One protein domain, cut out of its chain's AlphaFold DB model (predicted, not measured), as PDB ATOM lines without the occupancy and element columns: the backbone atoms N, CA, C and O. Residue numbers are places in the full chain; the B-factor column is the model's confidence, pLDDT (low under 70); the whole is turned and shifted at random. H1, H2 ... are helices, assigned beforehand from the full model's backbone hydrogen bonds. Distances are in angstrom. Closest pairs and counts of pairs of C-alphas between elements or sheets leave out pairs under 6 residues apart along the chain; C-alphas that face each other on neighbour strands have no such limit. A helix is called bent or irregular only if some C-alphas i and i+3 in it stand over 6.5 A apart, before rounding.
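What this domain is: This is residues 393 to 470 of the 542 residues of an uncharacterized protein of Hortaea werneckii (UniProt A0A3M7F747). A long bent helix, H2, makes an open frame with H1: its short arm H2a packs on residues 406 to 414 of H1, while its long arm H2b and residues 393 to 402 of H1 stick out. The loop between them sticks out at residues 419 to 424. The 78 printed residues, with helices H1 then H2 and no named strand, are all helix in class and only just extended, close to loose, with a radius of gyration of the C-alphas of 17.6 A and spans of 49 by 44 by 25 A.

How they stand to each other: H2, residues 438 to 470, assigned as one helix by its hydrogen bonds, is bent: C-alphas 446 and 449 are 7.5 A apart. Its arms, H2a, residues 438 to 446, and H2b, residues 449 to 470, are only just about perpendicular, at 71 degrees. Both are irregular: C-alphas 443 and 446 are 6.8 A apart, C-alphas 450 and 453 6.6 A. H1, residues 393 to 414, touches H2a with residues 406 to 414 alone; the closest C-alphas, of Glu 407 and Val 438, are 5.7 A apart. They run the same way at a steep tilt of 68 degrees, only just short of about perpendicular. H1 and H2b are apart. Every O i to N i+4 pair is within hydrogen-bond range in H1, 4 of 5 in H2a and 16 of 18 in H2b.

Where its parts are: H2b is 32.0 A long, ending at C-alpha 470 (146.793, 96.607, 146.379); H2a is 13.7 A. H1 is 30.4 A, from C-alpha 393 (162.740, 116.781, 113.664).

The domain as a whole: The C-alphas farthest apart, of Thr 421 and Trp 468, are 51.7 A apart. The printed part has no cut. The link from H1 to H2, residues 415 to 437, is long. pLDDT is under 70 at residues 423 and 425 to 428.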
ATOM      1  N   LEU A 393     163.067 115.718 112.708       94.12
ATOM      2  CA  LEU A 393     162.740 116.781 113.664       94.12
ATOM      3  C   LEU A 393     161.934 117.913 113.007       94.12
ATOM      4  O   LEU A 393     160.976 118.408 113.598       94.12
ATOM      5  N   GLY A 394     162.285 118.291 111.775       93.00
ATOM      6  CA  GLY A 394     161.560 119.274 110.976       93.00
ATOM      7  C   GLY A 394     160.132 118.842 110.663       93.00
ATOM      8  O   GLY A 394     159.204 119.629 110.828       93.00
ATOM      9  N   LEU A 395     159.946 117.578 110.282       94.25
ATOM     10  CA  LEU A 395     158.645 116.983 109.985       94.25
ATOM     11  C   LEU A 395     157.793 116.825 111.255       94.25
ATOM     12  O   LEU A 395     156.612 117.166 111.233       94.25
ATOM     13  N   LEU A 396     158.392 116.409 112.377       95.19
ATOM     14  CA  LEU A 396     157.720 116.352 113.681       95.19
ATOM     15  C   LEU A 396     157.285 117.756 114.127       95.19
ATOM     16  O   LEU A 396     156.106 117.967 114.404       95.19
ATOM     17  N   SER A 397     158.188 118.740 114.111       94.50
ATOM     18  CA  SER A 397     157.872 120.131 114.462       94.50
ATOM     19  C   SER A 397     156.794 120.739 113.555       94.50
ATOM     20  O   SER A 397     155.876 121.389 114.054       94.50
ATOM     21  N   LEU A 398     156.847 120.473 112.247       94.06
ATOM     22  CA  LEU A 398     155.827 120.893 111.286       94.06
ATOM     23  C   LEU A 398     154.477 120.212 111.557       94.06
ATOM     24  O   LEU A 398     153.450 120.885 111.514       94.06
ATOM     25  N   SER A 399     154.460 118.917 111.898       95.44
ATOM     26  CA  SER A 399     153.228 118.215 112.286       95.44
ATOM     27  C   SER A 399     152.623 118.768 113.580       95.44
ATOM     28  O   SER A 399     151.409 118.927 113.650       95.44
ATOM     29  N   LEU A 400     153.451 119.159 114.557       94.81
ATOM     30  CA  LEU A 400     153.017 119.786 115.809       94.81
ATOM     31  C   LEU A 400     152.474 121.204 115.570       94.81
ATOM     32  O   LEU A 400     151.460 121.577 116.154       94.81
ATOM     33  N   LEU A 401     153.088 121.976 114.667       95.38
ATOM     34  CA  LEU A 401     152.592 123.294 114.257       95.38
ATOM     35  C   LEU A 401     151.251 123.175 113.514       95.38
ATOM     36  O   LEU A 401     150.310 123.896 113.842       95.38
ATOM     37  N   ILE A 402     151.126 122.234 112.572       95.81
ATOM     38  CA  ILE A 402     149.861 121.942 111.878       95.81
ATOM     39  C   ILE A 402     148.790 121.476 112.873       95.81
ATOM     40  O   ILE A 402     147.671 121.983 112.833       95.81
ATOM     41  N   TRP A 403     149.133 120.581 113.804       94.56
ATOM     42  CA  TRP A 403     148.247 120.142 114.884       94.56
ATOM     43  C   TRP A 403     147.746 121.329 115.710       94.56
ATOM     44  O   TRP A 403     146.541 121.529 115.821       94.56
ATOM     45  N   TYR A 404     148.659 122.163 116.213       95.69
ATOM     46  CA  TYR A 404     148.349 123.370 116.979       95.69
ATOM     47  C   TYR A 404     147.458 124.350 116.198       95.69
ATOM     48  O   TYR A 404     146.528 124.926 116.764       95.69
ATOM     49  N   ALA A 405     147.707 124.531 114.898       96.31
ATOM     50  CA  ALA A 405     146.913 125.406 114.041       96.31
ATOM     51  C   ALA A 405     145.483 124.875 113.829       96.31
ATOM     52  O   ALA A 405     144.529 125.648 113.930       96.31
ATOM     53  N   ILE A 406     145.321 123.567 113.592       95.50
ATOM     54  CA  ILE A 406     144.001 122.938 113.427       95.50
ATOM     55  C   ILE A 406     143.253 122.894 114.769       95.50
ATOM     56  O   ILE A 406     142.086 123.269 114.808       95.50
ATOM     57  N   GLU A 407     143.912 122.533 115.874       95.25
ATOM     58  CA  GLU A 407     143.374 122.640 117.242       95.25
ATOM     59  C   GLU A 407     142.869 124.058 117.539       95.25
ATOM     60  O   GLU A 407     141.747 124.229 118.011       95.25
ATOM     61  N   SER A 408     143.658 125.088 117.216       94.31
ATOM     62  CA  SER A 408     143.282 126.491 117.443       94.31
ATOM     63  C   SER A 408     142.079 126.914 116.591       94.31
ATOM     64  O   SER A 408     141.147 127.536 117.104       94.31
ATOM     65  N   ALA A 409     142.068 126.549 115.305       94.69
ATOM     66  CA  ALA A 409     140.974 126.862 114.384       94.69
ATOM     67  C   ALA A 409     139.671 126.136 114.763       94.69
ATOM     68  O   ALA A 409     138.607 126.756 114.806       94.69
ATOM     69  N   LEU A 410     139.752 124.846 115.108       92.81
ATOM     70  CA  LEU A 410     138.612 124.078 115.606       92.81
ATOM     71  C   LEU A 410     138.142 124.605 116.964       92.81
ATOM     72  O   LEU A 410     136.939 124.695 117.183       92.81
ATOM     73  N   CYS A 411     139.043 125.012 117.862       91.31
ATOM     74  CA  CYS A 411     138.641 125.582 119.146       91.31
ATOM     75  C   CYS A 411     137.863 126.893 118.963       91.31
ATOM     76  O   CYS A 411     136.839 127.088 119.609       91.31
ATOM     77  N   TRP A 412     138.263 127.751 118.020       91.12
ATOM     78  CA  TRP A 412     137.524 128.983 117.712       91.12
ATOM     79  C   TRP A 412     136.075 128.731 117.245       91.12
ATOM     80  O   TRP A 412     135.199 129.565 117.487       91.12
ATOM     81  N   GLN A 413     135.806 127.573 116.628       89.88
ATOM     82  CA  GLN A 413     134.478 127.182 116.143       89.88
ATOM     83  C   GLN A 413     133.680 126.291 117.119       89.88
ATOM     84  O   GLN A 413     132.454 126.405 117.159       89.88
ATOM     85  N   TYR A 414     134.345 125.421 117.890       88.56
ATOM     86  CA  TYR A 414     133.719 124.335 118.662       88.56
ATOM     87  C   TYR A 414     134.008 124.340 120.175       88.56
ATOM     88  O   TYR A 414     133.305 123.640 120.903       88.56
ATOM     89  N   CYS A 415     135.006 125.076 120.680       87.31
ATOM     90  CA  CYS A 415     135.201 125.203 122.131       87.31
ATOM     91  C   CYS A 415     134.113 126.081 122.766       87.31
ATOM     92  O   CYS A 415     133.526 126.957 122.126       87.31
ATOM     93  N   HIS A 416     133.938 125.924 124.082       82.94
ATOM     94  CA  HIS A 416     133.245 126.917 124.904       82.94
ATOM     95  C   HIS A 416     133.861 128.307 124.718       82.94
ATOM     96  O   HIS A 416     135.043 128.523 124.997       82.94
ATOM     97  N   LYS A 417     133.046 129.270 124.277       79.31
ATOM     98  CA  LYS A 417     133.439 130.681 124.217       79.31
ATOM     99  C   LYS A 417     133.611 131.198 125.646       79.31
ATOM    100  O   LYS A 417     132.697 131.090 126.454       79.31
ATOM    101  N   LEU A 418     134.762 131.804 125.944       75.25
ATOM    102  CA  LEU A 418     135.090 132.300 127.291       75.25
ATOM    103  C   LEU A 418     134.145 133.406 127.799       75.25
ATOM    104  O   LEU A 418     134.066 133.630 129.003       75.25
ATOM    105  N   TYR A 419     133.430 134.084 126.896       79.00
ATOM    106  CA  TYR A 419     132.503 135.166 127.216       79.00
ATOM    107  C   TYR A 419     131.182 134.994 126.462       79.00
ATOM    108  O   TYR A 419     131.171 134.766 125.249       79.00
ATOM    109  N   ALA A 420     130.071 135.133 127.187       73.25
ATOM    110  CA  ALA A 420     128.718 135.040 126.656       73.25
ATOM    111  C   ALA A 420     128.189 136.417 126.238       73.25
ATOM    112  O   ALA A 420     128.078 137.319 127.066       73.25
ATOM    113  N   THR A 421     127.822 136.575 124.964       71.94
ATOM    114  CA  THR A 421     127.063 137.744 124.475       71.94
ATOM    115  C   THR A 421     125.549 137.520 124.518       71.94
ATOM    116  O   THR A 421     124.784 138.479 124.515       71.94
ATOM    117  N   THR A 422     125.108 136.263 124.588       81.38
ATOM    118  CA  THR A 422     123.721 135.824 124.792       81.38
ATOM    119  C   THR A 422     123.734 134.558 125.656       81.38
ATOM    120  O   THR A 422     124.748 133.869 125.707       81.38
ATOM    121  N   MET A 423     122.636 134.221 126.347       69.31
ATOM    122  CA  MET A 423     122.580 132.990 127.166       69.31
ATOM    123  C   MET A 423     122.112 131.745 126.390       69.31
ATOM    124  O   MET A 423     122.178 130.633 126.907       69.31
ATOM    125  N   VAL A 424     121.650 131.897 125.145       70.19
ATOM    126  CA  VAL A 424     121.189 130.767 124.319       70.19
ATOM    127  C   VAL A 424     122.404 129.980 123.826       70.19
ATOM    128  O   VAL A 424     123.268 130.535 123.153       70.19
ATOM    129  N   GLY A 425     122.478 128.694 124.174       63.06
ATOM    130  CA  GLY A 425     123.634 127.839 123.874       63.06
ATOM    131  C   GLY A 425     124.811 127.979 124.849       63.06
ATOM    132  O   GLY A 425     125.759 127.212 124.750       63.06
ATOM    133  N   PHE A 426     124.747 128.885 125.832       60.44
ATOM    134  CA  PHE A 426     125.732 128.976 126.921       60.44
ATOM    135  C   PHE A 426     125.329 128.099 128.117       60.44
ATOM    136  O   PHE A 426     125.243 128.549 129.259       60.44
ATOM    137  N   GLY A 427     125.069 126.823 127.831       58.84
ATOM    138  CA  GLY A 427     125.036 125.771 128.844       58.84
ATOM    139  C   GLY A 427     126.442 125.231 129.105       58.84
ATOM    140  O   GLY A 427     127.339 125.374 128.274       58.84
ATOM    141  N   VAL A 428     126.640 124.549 130.236       66.62
ATOM    142  CA  VAL A 428     127.818 123.686 130.406       66.62
ATOM    143  C   VAL A 428     127.577 122.410 129.604       66.62
ATOM    144  O   VAL A 428     127.211 121.372 130.149       66.62
ATOM    145  N   ASP A 429     127.778 122.493 128.289       72.69
ATOM    146  CA  ASP A 429     127.923 121.306 127.454       72.69
ATOM    147  C   ASP A 429     129.174 120.565 127.935       72.69
ATOM    148  O   ASP A 429     130.303 120.912 127.580       72.69
ATOM    149  N   TYR A 430     128.967 119.548 128.777       74.12
ATOM    150  CA  TYR A 430     130.005 118.630 129.264       74.12
ATOM    151  C   TYR A 430     130.746 117.932 128.113       74.12
ATOM    152  O   TYR A 430     131.879 117.492 128.269       74.12
ATOM    153  N   ASP A 431     130.089 117.870 126.954       77.31
ATOM    154  CA  ASP A 431     130.540 117.255 125.712       77.31
ATOM    155  C   ASP A 431     131.249 118.230 124.752       77.31
ATOM    156  O   ASP A 431     131.587 117.852 123.625       77.31
ATOM    157  N   ALA A 432     131.434 119.492 125.155       84.56
ATOM    158  CA  ALA A 432     132.161 120.476 124.363       84.56
ATOM    159  C   ALA A 432     133.683 120.310 124.541       84.56
ATOM    160  O   ALA A 432     134.171 120.167 125.668       84.56
ATOM    161  N   PRO A 433     134.453 120.356 123.443       89.06
ATOM    162  CA  PRO A 433     135.890 120.143 123.472       89.06
ATOM    163  C   PRO A 433     136.643 121.260 124.210       89.06
ATOM    164  O   PRO A 433     136.201 122.410 124.281       89.06
ATOM    165  N   ARG A 434     137.831 120.922 124.720       87.94
ATOM    166  CA  ARG A 434     138.791 121.869 125.305       87.94
ATOM    167  C   ARG A 434     140.147 121.719 124.622       87.94
ATOM    168  O   ARG A 434     140.615 120.603 124.411       87.94
ATOM    169  N   PHE A 435     140.788 122.842 124.323       88.50
ATOM    170  CA  PHE A 435     142.179 122.883 123.874       88.50
ATOM    171  C   PHE A 435     143.111 122.272 124.945       88.50
ATOM    172  O   PHE A 435     142.882 122.534 126.130       88.50
ATOM    173  N   PRO A 436     144.149 121.484 124.590       90.50
ATOM    174  CA  PRO A 436     144.648 121.154 123.247       90.50
ATOM    175  C   PRO A 436     144.156 119.787 122.716       90.50
ATOM    176  O   PRO A 436     144.927 119.056 122.091       90.50
ATOM    177  N   PHE A 437     142.912 119.397 123.027       90.00
ATOM    178  CA  PHE A 437     142.342 118.088 122.681       90.00
ATOM    179  C   PHE A 437     141.032 118.185 121.874       90.00
ATOM    180  O   PHE A 437     140.195 117.275 121.926       90.00
ATOM    181  N   VAL A 438     140.832 119.256 121.108       92.50
ATOM    182  CA  VAL A 438     139.647 119.471 120.260       92.50
ATOM    183  C   VAL A 438     139.603 118.494 119.085       92.50
ATOM    184  O   VAL A 438     138.555 117.918 118.791       92.50
ATOM    185  N   LEU A 439     140.737 118.264 118.433       91.06
ATOM    186  CA  LEU A 439     140.872 117.402 117.263       91.06
ATOM    187  C   LEU A 439     140.651 115.917 117.643       91.06
ATOM    188  O   LEU A 439     139.797 115.288 117.013       91.06
ATOM    189  N   PRO A 440     141.260 115.358 118.717       89.44
ATOM    190  CA  PRO A 440     140.909 114.035 119.230       89.44
ATOM    191  C   PRO A 440     139.434 113.926 119.614       89.44
ATOM    192  O   PRO A 440     138.755 113.005 119.166       89.44
ATOM    193  N   THR A 441     138.907 114.848 120.428       88.50
ATOM    194  CA  THR A 441     137.537 114.708 120.954       88.50
ATOM    195  C   THR A 441     136.472 114.803 119.864       88.50
ATOM    196  O   THR A 441     135.474 114.088 119.953       88.50
ATOM    197  N   LEU A 442     136.691 115.587 118.801       89.88
ATOM    198  CA  LEU A 442     135.821 115.595 117.621       89.88
ATOM    199  C   LEU A 442     135.963 114.320 116.770       89.88
ATOM    200  O   LEU A 442     134.942 113.770 116.357       89.88
ATOM    201  N   VAL A 443     137.181 113.805 116.552       91.56
ATOM    202  CA  VAL A 443     137.419 112.566 115.775       91.56
ATOM    203  C   VAL A 443     136.882 111.319 116.486       91.56
ATOM    204  O   VAL A 443     136.296 110.451 115.841       91.56
ATOM    205  N   PHE A 444     136.998 111.240 117.814       87.19
ATOM    206  CA  PHE A 444     136.430 110.142 118.605       87.19
ATOM    207  C   PHE A 444     134.918 110.288 118.852       87.19
ATOM    208  O   PHE A 444     134.267 109.302 119.198       87.19
ATOM    209  N   ARG A 445     134.312 111.467 118.629       88.44
ATOM    210  CA  ARG A 445     132.867 111.692 118.823       88.44
ATOM    211  C   ARG A 445     131.959 110.715 118.053       88.44
ATOM    212  O   ARG A 445     131.086 110.143 118.705       88.44
ATOM    213  N   PRO A 446     132.135 110.458 116.738       90.50
ATOM    214  CA  PRO A 446     131.354 109.443 116.019       90.50
ATOM    215  C   PRO A 446     131.633 108.004 116.481       90.50
ATOM    216  O   PRO A 446     130.816 107.119 116.241       90.50
ATOM    217  N   TRP A 447     132.764 107.752 117.147       87.50
ATOM    218  CA  TRP A 447     133.147 106.427 117.642       87.50
ATOM    219  C   TRP A 447     132.778 106.181 119.111       87.50
ATOM    220  O   TRP A 447     132.874 105.042 119.567       87.50
ATOM    221  N   LYS A 448     132.261 107.188 119.833       84.81
ATOM    222  CA  LYS A 448     131.709 107.048 121.194       84.81
ATOM    223  C   LYS A 448     130.870 105.782 121.435       84.81
ATOM    224  O   LYS A 448     131.174 105.107 122.412       84.81
ATOM    225  N   PRO A 449     129.871 105.400 120.607       87.38
ATOM    226  CA  PRO A 449     129.068 104.198 120.874       87.38
ATOM    227  C   PRO A 449     129.859 102.881 120.804       87.38
ATOM    228  O   PRO A 449     129.411 101.882 121.356       87.38
ATOM    229  N   LEU A 450     131.027 102.869 120.151       89.81
ATOM    230  CA  LEU A 450     131.929 101.715 120.095       89.81
ATOM    231  C   LEU A 450     132.996 101.770 121.201       89.81
ATOM    232  O   LEU A 450     133.375 100.732 121.732       89.81
ATOM    233  N   TRP A 451     133.455 102.968 121.578       85.31
ATOM    234  CA  TRP A 451     134.506 103.149 122.586       85.31
ATOM    235  C   TRP A 451     133.993 103.248 124.029       85.31
ATOM    236  O   TRP A 451     134.751 102.893 124.923       85.31
ATOM    237  N   LEU A 452     132.744 103.659 124.289       87.38
ATOM    238  CA  LEU A 452     132.170 103.652 125.647       87.38
ATOM    239  C   LEU A 452     132.232 102.268 126.319       87.38
ATOM    240  O   LEU A 452     132.845 102.183 127.378       87.38
ATOM    241  N   PRO A 453     131.693 101.177 125.729       91.19
ATOM    242  CA  PRO A 453     131.737  99.863 126.376       91.19
ATOM    243  C   PRO A 453     133.170  99.329 126.519       91.19
ATOM    244  O   PRO A 453     133.463  98.597 127.459       91.19
ATOM    245  N   VAL A 454     134.087  99.723 125.625       89.12
ATOM    246  CA  VAL A 454     135.517  99.395 125.744       89.12
ATOM    247  C   VAL A 454     136.163 100.176 126.893       89.12
ATOM    248  O   VAL A 454     136.952  99.604 127.633       89.12
ATOM    249  N   ALA A 455     135.813 101.449 127.087       88.56
ATOM    250  CA  ALA A 455     136.309 102.274 128.186       88.56
ATOM    251  C   ALA A 455     135.743 101.832 129.547       88.56
ATOM    252  O   ALA A 455     136.501 101.747 130.506       88.56
ATOM    253  N   GLU A 456     134.455 101.483 129.623       91.44
ATOM    254  CA  GLU A 456     133.832 100.892 130.816       91.44
ATOM    255  C   GLU A 456     134.482  99.544 131.168       91.44
ATOM    256  O   GLU A 456     134.836  99.308 132.322       91.44
ATOM    257  N   TYR A 457     134.727  98.683 130.173       93.00
ATOM    258  CA  TYR A 457     135.422  97.409 130.378       93.00
ATOM    259  C   TYR A 457     136.898  97.591 130.771       93.00
ATOM    260  O   TYR A 457     137.391  96.868 131.635       93.00
ATOM    261  N   LEU A 458     137.604  98.565 130.188       91.44
ATOM    262  CA  LEU A 458     138.982  98.900 130.565       91.44
ATOM    263  C   LEU A 458     139.063  99.531 131.959       91.44
ATOM    264  O   LEU A 458     140.005  99.223 132.685       91.44
ATOM    265  N   GLN A 459     138.090 100.354 132.360       92.69
ATOM    266  CA  GLN A 459     137.989 100.858 133.730       92.69
ATOM    267  C   GLN A 459     137.752  99.702 134.704       92.69
ATOM    268  O   GLN A 459     138.482  99.591 135.683       92.69
ATOM    269  N   TRP A 460     136.809  98.801 134.411       94.88
ATOM    270  CA  TRP A 460     136.577  97.608 135.228       94.88
ATOM    271  C   TRP A 460     137.833  96.725 135.327       94.88
ATOM    272  O   TRP A 460     138.220  96.328 136.424       94.88
ATOM    273  N   CYS A 461     138.540  96.493 134.216       92.94
ATOM    274  CA  CYS A 461     139.823  95.785 134.229       92.94
ATOM    275  C   CYS A 461     140.879  96.521 135.067       92.94
ATOM    276  O   CYS A 461     141.613  95.874 135.809       92.94
ATOM    277  N   ALA A 462     140.962  97.852 134.983       90.94
ATOM    278  CA  ALA A 462     141.890  98.649 135.780       90.94
ATOM    279  C   ALA A 462     141.549  98.603 137.279       90.94
ATOM    280  O   ALA A 462     142.453  98.442 138.092       90.94
ATOM    281  N   GLU A 463     140.269  98.663 137.650       90.19
ATOM    282  CA  GLU A 463     139.797  98.476 139.028       90.19
ATOM    283  C   GLU A 463     140.118  97.063 139.541       90.19
ATOM    284  O   GLU A 463     140.619  96.916 140.655       90.19
ATOM    285  N   CYS A 464     139.929  96.020 138.725       90.00
ATOM    286  CA  CYS A 464     140.342  94.654 139.060       90.00
ATOM    287  C   CYS A 464     141.865  94.516 139.220       90.00
ATOM    288  O   CYS A 464     142.312  93.872 140.166       90.00
ATOM    289  N   ILE A 465     142.664  95.132 138.345       92.56
ATOM    290  CA  ILE A 465     144.134  95.113 138.421       92.56
ATOM    291  C   ILE A 465     144.620  95.875 139.663       92.56
ATOM    292  O   ILE A 465     145.467  95.365 140.390       92.56
ATOM    293  N   VAL A 466     144.061  97.052 139.961       91.06
ATOM    294  CA  VAL A 466     144.382  97.821 141.176       91.06
ATOM    295  C   VAL A 466     143.989  97.040 142.432       91.06
ATOM    296  O   VAL A 466     144.799  96.921 143.347       91.06
ATOM    297  N   ASN A 467     142.803  96.427 142.464       87.94
ATOM    298  CA  ASN A 467     142.397  95.574 143.582       87.94
ATOM    299  C   ASN A 467     143.274  94.315 143.713       87.94
ATOM    300  O   ASN A 467     143.482  93.853 144.827       87.94
ATOM    301  N   TRP A 468     143.838  93.785 142.624       89.75
ATOM    302  CA  TRP A 468     144.778  92.661 142.687       89.75
ATOM    303  C   TRP A 468     146.177  93.076 143.177       89.75
ATOM    304  O   TRP A 468     146.776  92.366 143.977       89.75
ATOM    305  N   PHE A 469     146.682  94.245 142.764       89.31
ATOM    306  CA  PHE A 469     147.992  94.753 143.201       89.31
ATOM    307  C   PHE A 469     148.002  95.362 144.613       89.31
ATOM    308  O   PHE A 469     149.054  95.379 145.248       89.31
ATOM    309  N   TYR A 470     146.867  95.879 145.102       84.56
ATOM    310  CA  TYR A 470     146.793  96.607 146.379       84.56
ATOM    311  C   TYR A 470     145.799  96.017 147.400       84.56
ATOM    312  O   TYR A 470     145.866  96.374 148.577       84.56
TER     313      TYR A 470